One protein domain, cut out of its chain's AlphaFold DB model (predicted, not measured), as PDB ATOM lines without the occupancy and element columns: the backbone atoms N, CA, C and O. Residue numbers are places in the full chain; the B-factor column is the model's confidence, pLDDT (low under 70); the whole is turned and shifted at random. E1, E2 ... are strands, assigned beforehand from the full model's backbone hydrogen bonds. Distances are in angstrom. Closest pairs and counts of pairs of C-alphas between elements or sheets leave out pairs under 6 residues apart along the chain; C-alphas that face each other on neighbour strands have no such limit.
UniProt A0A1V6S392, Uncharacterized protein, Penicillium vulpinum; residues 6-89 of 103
ATOM      1  N   MET A   6     260.368 121.720 289.312       78.88
ATOM      2  CA  MET A   6     259.153 121.682 288.507       78.88
ATOM      3  C   MET A   6     258.500 123.058 288.437       78.88
ATOM      4  O   MET A   6     258.260 123.706 289.447       78.88
ATOM      5  N   MET A   7     258.110 123.451 287.228       79.69
ATOM      6  CA  MET A   7     257.153 124.522 286.991       79.69
ATOM      7  C   MET A   7     255.926 123.975 286.290       79.69
ATOM      8  O   MET A   7     256.029 123.142 285.387       79.69
ATOM      9  N   ARG A   8     254.769 124.515 286.652       82.56
ATOM     10  CA  ARG A   8     253.493 124.189 286.031       82.56
ATOM     11  C   ARG A   8     252.767 125.471 285.639       82.56
ATOM     12  O   ARG A   8     252.737 126.420 286.411       82.56
ATOM     13  N   SER A   9     252.168 125.480 284.453       84.19
ATOM     14  CA  SER A   9     251.226 126.522 284.048       84.19
ATOM     15  C   SER A   9     249.805 126.225 284.531       84.19
ATOM     16  O   SER A   9     249.444 125.074 284.801       84.19
ATOM     17  N   ASP A  10     248.960 127.253 284.513       88.38
ATOM     18  CA  ASP A  10     247.509 127.065 284.452       88.38
ATOM     19  C   ASP A  10     247.091 126.343 283.161       88.38
ATOM     20  O   ASP A  10     247.899 126.134 282.245       88.38
ATOM     21  N   VAL A  11     245.816 125.951 283.088       91.31
ATOM     22  CA  VAL A  11     245.238 125.369 281.872       91.31
ATOM     23  C   VAL A  11     245.167 126.431 280.773       91.31
ATOM     24  O   VAL A  11     244.458 127.437 280.898       91.31
ATOM     25  N   ASP A  12     245.858 126.164 279.671       91.31
ATOM     26  CA  ASP A  12     245.878 126.964 278.454       91.31
ATOM     27  C   ASP A  12     245.242 126.176 277.298       91.31
ATOM     28  O   ASP A  12     245.272 124.949 277.262       91.31
ATOM     29  N   ASN A  13     244.651 126.888 276.346       93.88
ATOM     30  CA  ASN A  13     244.104 126.319 275.112       93.88
ATOM     31  C   ASN A  13     244.978 126.653 273.898       93.88
ATOM     32  O   ASN A  13     244.623 126.339 272.763       93.88
ATOM     33  N   THR A  14     246.088 127.352 274.111       92.12
ATOM     34  CA  THR A  14     246.933 127.896 273.058       92.12
ATOM     35  C   THR A  14     248.338 127.327 273.122       92.12
ATOM     36  O   THR A  14     248.848 126.959 274.173       92.12
ATOM     37  N   THR A  15     248.987 127.260 271.965       89.38
ATOM     38  CA  THR A  15     250.368 126.806 271.835       89.38
ATOM     39  C   THR A  15     251.083 127.603 270.750       89.38
ATOM     40  O   THR A  15     250.487 128.417 270.043       89.38
ATOM     41  N   SER A  16     252.396 127.413 270.634       86.00
ATOM     42  CA  SER A  16     253.202 128.037 269.581       86.00
ATOM     43  C   SER A  16     253.706 126.985 268.600       86.00
ATOM     44  O   SER A  16     254.621 126.230 268.927       86.00
ATOM     45  N   ILE A  17     253.162 126.967 267.382       84.06
ATOM     46  CA  ILE A  17     253.595 126.071 266.298       84.06
ATOM     47  C   ILE A  17     254.312 126.911 265.244       84.06
ATOM     48  O   ILE A  17     253.782 127.917 264.782       84.06
ATOM     49  N   ASN A  18     255.547 126.540 264.893       82.12
ATOM     50  CA  ASN A  18     256.388 127.292 263.947       82.12
ATOM     51  C   ASN A  18     256.503 128.798 264.278       82.12
ATOM     52  O   ASN A  18     256.544 129.646 263.391       82.12
ATOM     53  N   GLY A  19     256.526 129.134 265.573       78.75
ATOM     54  CA  GLY A  19     256.624 130.517 266.057       78.75
ATOM     55  C   GLY A  19     255.315 131.317 266.017       78.75
ATOM     56  O   GLY A  19     255.310 132.476 266.437       78.75
ATOM     57  N   ILE A  20     254.211 130.714 265.568       84.88
ATOM     58  CA  ILE A  20     252.883 131.327 265.529       84.88
ATOM     59  C   ILE A  20     252.085 130.852 266.741       84.88
ATOM     60  O   ILE A  20     251.946 129.654 266.975       84.88
ATOM     61  N   HIS A  21     251.575 131.810 267.513       87.44
ATOM     62  CA  HIS A  21     250.674 131.538 268.625       87.44
ATOM     63  C   HIS A  21     249.266 131.271 268.088       87.44
ATOM     64  O   HIS A  21     248.719 132.097 267.355       87.44
ATOM     65  N   GLN A  22     248.701 130.117 268.420       92.88
ATOM     66  CA  GLN A  22     247.423 129.644 267.890       92.88
ATOM     67  C   GLN A  22     246.726 128.714 268.888       92.88
ATOM     68  O   GLN A  22     247.331 128.307 269.878       92.88
ATOM     69  N   GLN A  23     245.465 128.359 268.619       95.38
ATOM     70  CA  GLN A  23     244.780 127.304 269.372       95.38
ATOM     71  C   GLN A  23     245.548 125.987 269.239       95.38
ATOM     72  O   GLN A  23     246.000 125.630 268.143       95.38
ATOM     73  N   ASP A  24     245.717 125.291 270.359       93.38
ATOM     74  CA  ASP A  24     246.345 123.981 270.365       93.38
ATOM     75  C   ASP A  24     245.386 122.968 269.716       93.38
ATOM     76  O   ASP A  24     244.242 122.835 270.161       93.38
ATOM     77  N   PRO A  25     245.809 122.258 268.655       93.81
ATOM     78  CA  PRO A  25     244.963 121.279 267.975       93.81
ATOM     79  C   PRO A  25     244.572 120.084 268.857       93.81
ATOM     80  O   PRO A  25     243.619 119.381 268.528       93.81
ATOM     81  N   LEU A  26     245.295 119.836 269.951       93.38
ATOM     82  CA  LEU A  26     245.004 118.783 270.923       93.38
ATOM     83  C   LEU A  26     244.151 119.284 272.102       93.38
ATOM     84  O   LEU A  26     243.692 118.478 272.909       93.38
ATOM     85  N   GLY A  27     243.877 120.591 272.162       94.25
ATOM     86  CA  GLY A  27     242.934 121.193 273.098       94.25
ATOM     87  C   GLY A  27     243.554 121.711 274.406       94.25
ATOM     88  O   GLY A  27     244.749 122.027 274.457       94.25
ATOM     89  N   PRO A  28     242.725 121.855 275.460       95.94
ATOM     90  CA  PRO A  28     243.138 122.383 276.757       95.94
ATOM     91  C   PRO A  28     244.250 121.550 277.394       95.94
ATOM     92  O   PRO A  28     244.164 120.323 277.459       95.94
ATOM     93  N   HIS A  29     245.286 122.203 277.905       94.88
ATOM     94  CA  HIS A  29     246.418 121.522 278.518       94.88
ATOM     95  C   HIS A  29     247.105 122.355 279.591       94.88
ATOM     96  O   HIS A  29     247.016 123.578 279.625       94.88
ATOM     97  N   VAL A  30     247.847 121.667 280.452       91.69
ATOM     98  CA  VAL A  30     248.839 122.276 281.339       91.69
ATOM     99  C   VAL A  30     250.233 122.008 280.800       91.69
ATOM    100  O   VAL A  30     250.530 120.904 280.341       91.69
ATOM    101  N   THR A  31     251.108 123.003 280.874       89.75
ATOM    102  CA  THR A  31     252.531 122.831 280.589       89.75
ATOM    103  C   THR A  31     253.260 122.549 281.890       89.75
ATOM    104  O   THR A  31     253.206 123.350 282.818       89.75
ATOM    105  N   ILE A  32     253.974 121.432 281.942       87.69
ATOM    106  CA  ILE A  32     254.856 121.065 283.047       87.69
ATOM    107  C   ILE A  32     256.279 121.078 282.512       87.69
ATOM    108  O   ILE A  32     256.594 120.354 281.571       87.69
ATOM    109  N   CYS A  33     257.148 121.894 283.094       86.81
ATOM    110  CA  CYS A  33     258.574 121.836 282.810       86.81
ATOM    111  C   CYS A  33     259.301 121.310 284.039       86.81
ATOM    112  O   CYS A  33     259.069 121.826 285.128       86.81
ATOM    113  N   TYR A  34     260.167 120.315 283.870       85.25
ATOM    114  CA  TYR A  34     260.851 119.688 284.994       85.25
ATOM    115  C   TYR A  34     262.323 119.382 284.711       85.25
ATOM    116  O   TYR A  34     262.742 119.328 283.545       85.25
ATOM    117  N   LYS A  35     263.072 119.175 285.796       85.94
ATOM    118  CA  LYS A  35     264.436 118.637 285.818       85.94
ATOM    119  C   LYS A  35     264.520 117.482 286.797       85.94
ATOM    120  O   LYS A  35     264.015 117.609 287.903       85.94
ATOM    121  N   ASP A  36     265.172 116.396 286.417       84.81
ATOM    122  CA  ASP A  36     265.592 115.345 287.344       84.81
ATOM    123  C   ASP A  36     267.064 115.502 287.773       84.81
ATOM    124  O   ASP A  36     267.795 116.384 287.312       84.81
ATOM    125  N   GLU A  37     267.519 114.604 288.647       84.06
ATOM    126  CA  GLU A  37     268.888 114.570 289.173       84.06
ATOM    127  C   GLU A  37     269.982 114.432 288.098       84.06
ATOM    128  O   GLU A  37     271.133 114.806 288.337       84.06
ATOM    129  N   HIS A  38     269.649 113.940 286.903       88.06
ATOM    130  CA  HIS A  38     270.578 113.860 285.776       88.06
ATOM    131  C   HIS A  38     270.584 115.134 284.928       88.06
ATOM    132  O   HIS A  38     271.613 115.465 284.330       88.06
ATOM    133  N   GLN A  39     269.462 115.846 284.873       88.75
ATOM    134  CA  GLN A  39     269.277 117.083 284.114       88.75
ATOM    135  C   GLN A  39     269.826 118.310 284.845       88.75
ATOM    136  O   GLN A  39     270.375 119.205 284.201       88.75
ATOM    137  N   LEU A  40     269.774 118.318 286.181       85.38
ATOM    138  CA  LEU A  40     270.374 119.362 287.020       85.38
ATOM    139  C   LEU A  40     271.847 119.656 286.660       85.38
ATOM    140  O   LEU A  40     272.139 120.786 286.269       85.38
ATOM    141  N   PRO A  41     272.783 118.680 286.680       88.56
ATOM    142  CA  PRO A  41     274.179 118.946 286.322       88.56
ATOM    143  C   PRO A  41     274.380 119.234 284.828       88.56
ATOM    144  O   PRO A  41     275.411 119.784 284.441       88.56
ATOM    145  N   ARG A  42     273.427 118.852 283.969       90.88
ATOM    146  CA  ARG A  42     273.474 119.109 282.521       90.88
ATOM    147  C   ARG A  42     272.927 120.482 282.148       90.88
ATOM    148  O   ARG A  42     273.152 120.918 281.019       90.88
ATOM    149  N   VAL A  43     272.266 121.168 283.082       88.94
ATOM    150  CA  VAL A  43     271.630 122.477 282.868       88.94
ATOM    151  C   VAL A  43     270.605 122.395 281.730       88.94
ATOM    152  O   VAL A  43     270.562 123.194 280.784       88.94
ATOM    153  N   THR A  44     269.812 121.330 281.791       90.75
ATOM    154  CA  THR A  44     268.781 120.984 280.819       90.75
ATOM    155  C   THR A  44     267.454 120.722 281.511       90.75
ATOM    156  O   THR A  44     267.374 120.563 282.724       90.75
ATOM    157  N   ARG A  45     266.388 120.683 280.714       89.19
ATOM    158  CA  ARG A  45     265.017 120.471 281.169       89.19
ATOM    159  C   ARG A  45     264.164 119.806 280.105       89.19
ATOM    160  O   ARG A  45     264.433 119.928 278.904       89.19
ATOM    161  N   VAL A  46     263.063 119.209 280.538       89.81
ATOM    162  CA  VAL A  46     261.996 118.723 279.658       89.81
ATOM    163  C   VAL A  46     260.740 119.548 279.886       89.81
ATOM    164  O   VAL A  46     260.415 119.910 281.010       89.81
ATOM    165  N   ALA A  47     260.036 119.862 278.800       89.44
ATOM    166  CA  ALA A  47     258.701 120.447 278.844       89.44
ATOM    167  C   ALA A  47     257.693 119.413 278.341       89.44
ATOM    168  O   ALA A  47     257.913 118.794 277.299       89.44
ATOM    169  N   SER A  48     256.599 119.243 279.065       90.88
ATOM    170  CA  SER A  48     255.526 118.302 278.763       90.88
ATOM    171  C   SER A  48     254.194 119.035 278.750       90.88
ATOM    172  O   SER A  48     253.971 119.906 279.587       90.88
ATOM    173  N   HIS A  49     253.299 118.666 277.840       93.06
ATOM    174  CA  HIS A  49     251.904 119.096 277.888       93.06
ATOM    175  C   HIS A  49     251.054 117.941 278.402       93.06
ATOM    176  O   HIS A  49     251.083 116.859 277.815       93.06
ATOM    177  N   GLY A  50     250.317 118.164 279.488       93.50
ATOM    178  CA  GLY A  50     249.262 117.270 279.958       93.50
ATOM    179  C   GLY A  50     247.912 117.794 279.488       93.50
ATOM    180  O   GLY A  50     247.454 118.819 279.990       93.50
ATOM    181  N   TYR A  51     247.300 117.115 278.523       95.31
ATOM    182  CA  TYR A  51     246.003 117.489 277.965       95.31
ATOM    183  C   TYR A  51     244.873 117.059 278.897       95.31
ATOM    184  O   TYR A  51     244.885 115.950 279.441       95.31
ATOM    185  N   VAL A  52     243.893 117.942 279.068       94.88
ATOM    186  CA  VAL A  52     242.719 117.754 279.927       94.88
ATOM    187  C   VAL A  52     241.441 118.052 279.150       94.88
ATOM    188  O   VAL A  52     241.474 118.684 278.093       94.88
ATOM    189  N   ARG A  53     240.293 117.607 279.662       92.44
ATOM    190  CA  ARG A  53     238.999 117.847 278.999       92.44
ATOM    191  C   ARG A  53     238.601 119.323 278.969       92.44
ATOM    192  O   ARG A  53     237.948 119.749 278.020       92.44
ATOM    193  N   GLY A  54     238.997 120.108 279.967       90.69
ATOM    194  CA  GLY A  54     238.726 121.541 280.008       90.69
ATOM    195  C   GLY A  54     239.208 122.215 281.286       90.69
ATOM    196  O   GLY A  54     239.767 121.579 282.172       90.69
ATOM    197  N   LYS A  55     238.974 123.528 281.391       88.25
ATOM    198  CA  LYS A  55     239.313 124.305 282.597       88.25
ATOM    199  C   LYS A  55     238.478 123.896 283.817       88.25
ATOM    200  O   LYS A  55     238.999 123.904 284.924       88.25
ATOM    201  N   ASP A  56     237.231 123.492 283.582       90.94
ATOM    202  CA  ASP A  56     236.290 123.047 284.618       90.94
ATOM    203  C   ASP A  56     236.300 121.515 284.819       90.94
ATOM    204  O   ASP A  56     235.760 121.013 285.801       90.94
ATOM    205  N   ASP A  57     236.928 120.769 283.901       88.50
ATOM    206  CA  ASP A  57     237.094 119.311 283.953       88.50
ATOM    207  C   ASP A  57     238.564 118.951 283.690       88.50
ATOM    208  O   ASP A  57     239.003 118.755 282.552       88.50
ATOM    209  N   LEU A  58     239.332 118.851 284.776       88.62
ATOM    210  CA  LEU A  58     240.762 118.538 284.745       88.62
ATOM    211  C   LEU A  58     241.056 117.045 284.509       88.62
ATOM    212  O   LEU A  58     242.188 116.605 284.728       88.62
ATOM    213  N   THR A  59     240.072 116.252 284.069       90.50
ATOM    214  CA  THR A  59     240.285 114.847 283.704       90.50
ATOM    215  C   THR A  59     241.345 114.749 282.611       90.50
ATOM    216  O   THR A  59     241.201 115.319 281.527       90.50
ATOM    217  N   PHE A  60     242.406 113.999 282.906       91.31
ATOM    218  CA  PHE A  60     243.521 113.755 282.001       91.31
ATOM    219  C   PHE A  60     243.082 112.996 280.742       91.31
ATOM    220  O   PHE A  60     242.323 112.028 280.817       91.31
ATOM    221  N   VAL A  61     243.597 113.422 279.590       94.25
ATOM    222  CA  VAL A  61     243.357 112.789 278.286       94.25
ATOM    223  C   VAL A  61     244.616 112.077 277.803       94.25
ATOM    224  O   VAL A  61     244.598 110.874 277.557       94.25
ATOM    225  N   CYS A  62     245.715 112.817 277.655       93.69
ATOM    226  CA  CYS A  62     247.002 112.293 277.213       93.69
ATOM    227  C   CYS A  62     248.132 113.270 277.560       93.69
ATOM    228  O   CYS A  62     247.892 114.400 277.984       93.69
ATOM    229  N   ALA A  63     249.379 112.839 277.364       93.50
ATOM    230  CA  ALA A  63     250.546 113.691 277.535       93.50
ATOM    231  C   ALA A  63     251.439 113.664 276.294       93.50
ATOM    232  O   ALA A  63     251.557 112.644 275.612       93.50
ATOM    233  N   THR A  64     252.100 114.787 276.029       93.38
ATOM    234  CA  THR A  64     253.197 114.872 275.061       93.38
ATOM    235  C   THR A  64     254.432 115.435 275.741       93.38
ATOM    236  O   THR A  64     254.331 116.269 276.640       93.38
ATOM    237  N   HIS A  65     255.606 114.990 275.299       90.00
ATOM    238  CA  HIS A  65     256.884 115.403 275.864       90.00
ATOM    239  C   HIS A  65     257.750 115.995 274.761       90.00
ATOM    240  O   HIS A  65     257.987 115.370 273.723       90.00
ATOM    241  N   ALA A  66     258.222 117.219 274.973       87.25
ATOM    242  CA  ALA A  66     259.238 117.801 274.120       87.25
ATOM    243  C   ALA A  66     260.584 117.118 274.378       87.25
ATOM    244  O   ALA A  66     260.851 116.593 275.458       87.25
ATOM    245  N   ARG A  67     261.472 117.192 273.384       89.56
ATOM    246  CA  ARG A  67     262.879 116.852 273.601       89.56
ATOM    247  C   ARG A  67     263.468 117.734 274.698       89.56
ATOM    248  O   ARG A  67     263.070 118.892 274.847       89.56
ATOM    249  N   GLU A  68     264.447 117.180 275.394       91.62
ATOM    250  CA  GLU A  68     265.269 117.893 276.360       91.62
ATOM    251  C   GLU A  68     265.905 119.140 275.723       91.62
ATOM    252  O   GLU A  68     266.351 119.122 274.570       91.62
ATOM    253  N   LYS A  69     265.895 120.252 276.459       89.75
ATOM    254  CA  LYS A  69     266.417 121.554 276.026       89.75
ATOM    255  C   LYS A  69     267.316 122.126 277.107       89.75
ATOM    256  O   LYS A  69     267.021 121.969 278.283       89.75
ATOM    257  N   ALA A  70     268.361 122.843 276.703       89.69
ATOM    258  CA  ALA A  70     269.159 123.642 277.628       89.69
ATOM    259  C   ALA A  70     268.298 124.728 278.290       89.69
ATOM    260  O   ALA A  70     267.392 125.280 277.654       89.69
ATOM    261  N   ASP A  71     268.613 125.092 279.529       86.38
ATOM    262  CA  ASP A  71     267.891 126.156 280.245       86.38
ATOM    263  C   ASP A  71     268.017 127.512 279.546       86.38
ATOM    264  O   ASP A  71     267.073 128.301 279.508       86.38
ATOM    265  N   SER A  72     269.150 127.728 278.873       85.12
ATOM    266  CA  SER A  72     269.423 128.903 278.044       85.12
ATOM    267  C   SER A  72     268.580 128.980 276.764       85.12
ATOM    268  O   SER A  72     268.684 129.960 276.018       85.12
ATOM    269  N   ALA A  73     267.737 127.979 276.478       83.31
ATOM    270  CA  ALA A  73     266.856 127.986 275.320       83.31
ATOM    271  C   ALA A  73     265.878 129.170 275.378       83.31
ATOM    272  O   ALA A  73     265.074 129.330 276.302       83.31
ATOM    273  N   LYS A  74     265.927 129.992 274.330       78.38
ATOM    274  CA  LYS A  74     265.133 131.214 274.201       78.38
ATOM    275  C   LYS A  74     263.830 130.956 273.456       78.38
ATOM    276  O   LYS A  74     263.790 130.133 272.536       78.38
ATOM    277  N   ARG A  75     262.774 131.720 273.769       69.38
ATOM    278  CA  ARG A  75     261.620 131.810 272.855       69.38
ATOM    279  C   ARG A  75     262.102 132.364 271.518       69.38
ATOM    280  O   ARG A  75     262.803 133.374 271.490       69.38
ATOM    281  N   GLN A  76     261.683 131.739 270.416       67.88
ATOM    282  CA  GLN A  76     262.087 132.160 269.071       67.88
ATOM    283  C   GLN A  76     261.763 133.635 268.793       67.88
ATOM    284  O   GLN A  76     262.565 134.331 268.179       67.88
ATOM    285  N   ARG A  77     260.610 134.118 269.274       64.44
ATOM    286  CA  ARG A  77     260.104 135.457 268.949       64.44
ATOM    287  C   ARG A  77     260.648 136.567 269.849       64.44
ATOM    288  O   ARG A  77     260.951 137.646 269.364       64.44
ATOM    289  N   GLU A  78     260.804 136.296 271.142       64.44
ATOM    290  CA  GLU A  78     261.114 137.330 272.143       64.44
ATOM    291  C   GLU A  78     262.554 137.266 272.662       64.44
ATOM    292  O   GLU A  78     262.953 138.102 273.466       64.44
ATOM    293  N   ARG A  79     263.344 136.262 272.246       64.75
ATOM    294  CA  ARG A  79     264.704 135.979 272.752       64.75
ATOM    295  C   ARG A  79     264.814 135.890 274.288       64.75
ATOM    296  O   ARG A  79     265.926 135.794 274.803       64.75
ATOM    297  N   LYS A  80     263.687 135.878 275.004       70.44
ATOM    298  CA  LYS A  80     263.612 135.736 276.454       70.44
ATOM    299  C   LYS A  80     263.917 134.291 276.834       70.44
ATOM    300  O   LYS A  80     263.413 133.360 276.188       70.44
ATOM    301  N   THR A  81     264.756 134.119 277.851       73.44
ATOM    302  CA  THR A  81     264.985 132.822 278.489       73.44
ATOM    303  C   THR A  81     263.663 132.332 279.063       73.44
ATOM    304  O   THR A  81     262.913 133.099 279.663       73.44
ATOM    305  N   VAL A  82     263.328 131.077 278.776       70.94
ATOM    306  CA  VAL A  82     262.033 130.497 279.160       70.94
ATOM    307  C   VAL A  82     262.099 129.838 280.531       70.94
ATOM    308  O   VAL A  82     261.072 129.726 281.187       70.94
ATOM    309  N   TRP A  83     263.283 129.372 280.928       78.50
ATOM    310  CA  TRP A  83     263.513 128.870 282.272       78.50
ATOM    311  C   TRP A  83     263.897 130.045 283.187       78.50
ATOM    312  O   TRP A  83     264.771 130.824 282.794       78.50
ATOM    313  N   PRO A  84     263.229 130.213 284.337       73.69
ATOM    314  CA  PRO A  84     263.565 131.231 285.318       73.69
ATOM    315  C   PRO A  84     264.895 130.891 285.998       73.69
ATOM    316  O   PRO A  84     265.388 129.762 285.904       73.69
ATOM    317  N   SER A  85     265.510 131.872 286.643       72.62
ATOM    318  CA  SER A  85     266.729 131.634 287.419       72.62
ATOM    319  C   SER A  85     266.419 130.884 288.723       72.62
ATOM    320  O   SER A  85     265.265 130.775 289.128       72.62
ATOM    321  N   GLU A  86     267.436 130.304 289.367       70.88
ATOM    322  CA  GLU A  86     267.240 129.507 290.592       70.88
ATOM    323  C   GLU A  86     266.591 130.309 291.730       70.88
ATOM    324  O   GLU A  86     265.819 129.760 292.504       70.88
ATOM    325  N   ASP A  87     266.848 131.613 291.801       70.00
ATOM    326  CA  ASP A  87     266.250 132.544 292.765       70.00
ATOM    327  C   ASP A  87     264.755 132.815 292.530       70.00
ATOM    328  O   ASP A  87     264.063 133.275 293.435       70.00
ATOM    329  N   GLU A  88     264.250 132.511 291.335       68.31
ATOM    330  CA  GLU A  88     262.831 132.593 290.977       68.31
ATOM    331  C   GLU A  88     262.110 131.237 291.137       68.31
ATOM    332  O   GLU A  88     260.896 131.156 290.934       68.31
ATOM    333  N   LEU A  89     262.835 130.162 291.480       70.06
ATOM    334  CA  LEU A  89     262.269 128.836 291.722       70.06
ATOM    335  C   LEU A  89     261.933 128.656 293.205       70.06
ATOM    336  O   LEU A  89     262.780 128.810 294.083       70.06
TER     337      LEU A  89
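This is residues 6 to 89 of the 103 residues of an uncharacterized protein of Penicillium vulpinum (UniProt A0A1V6S392). Little regular structure: a twisted sheet, E1-E4-E5-E6, with the small hairpin E2 and E3 and the turn of residues 74 to 79 off one face. The 84 printed residues hold six strands, E1 to E6, and no named helix: all strand, 33 residues in them, both sheets antiparallel. It is compact, radius of gyration of the C-alphas 13.6 A, spanning 36 by 28 by 23 A.

Find C-alpha 44 at (268.781, 120.984, 280.819); E5 runs 26.3 A to residue 52. E4 is residues 29 to 35, 19.7 A; E6, 60 to 65, 14.8 A; E1, 6 to 8, from (259.153, 121.682, 288.507); E2, 14 to 17; E3, 20 to 23.

E4, E5, E6 form a meander, each strand antiparallel to the one before: see N 32 and O 48, 2.8 A, and N 51 and O 62, 2.8 A. At edge strand E1, N 7 and O 33 are 2.8 A apart. In hairpin E2 and E3, N 15 and O 22 are 2.9 A apart. E3 and E5 are apart.

The printed part has no cut and no long link; residues 75 to 79 and 88 have pLDDT under 70.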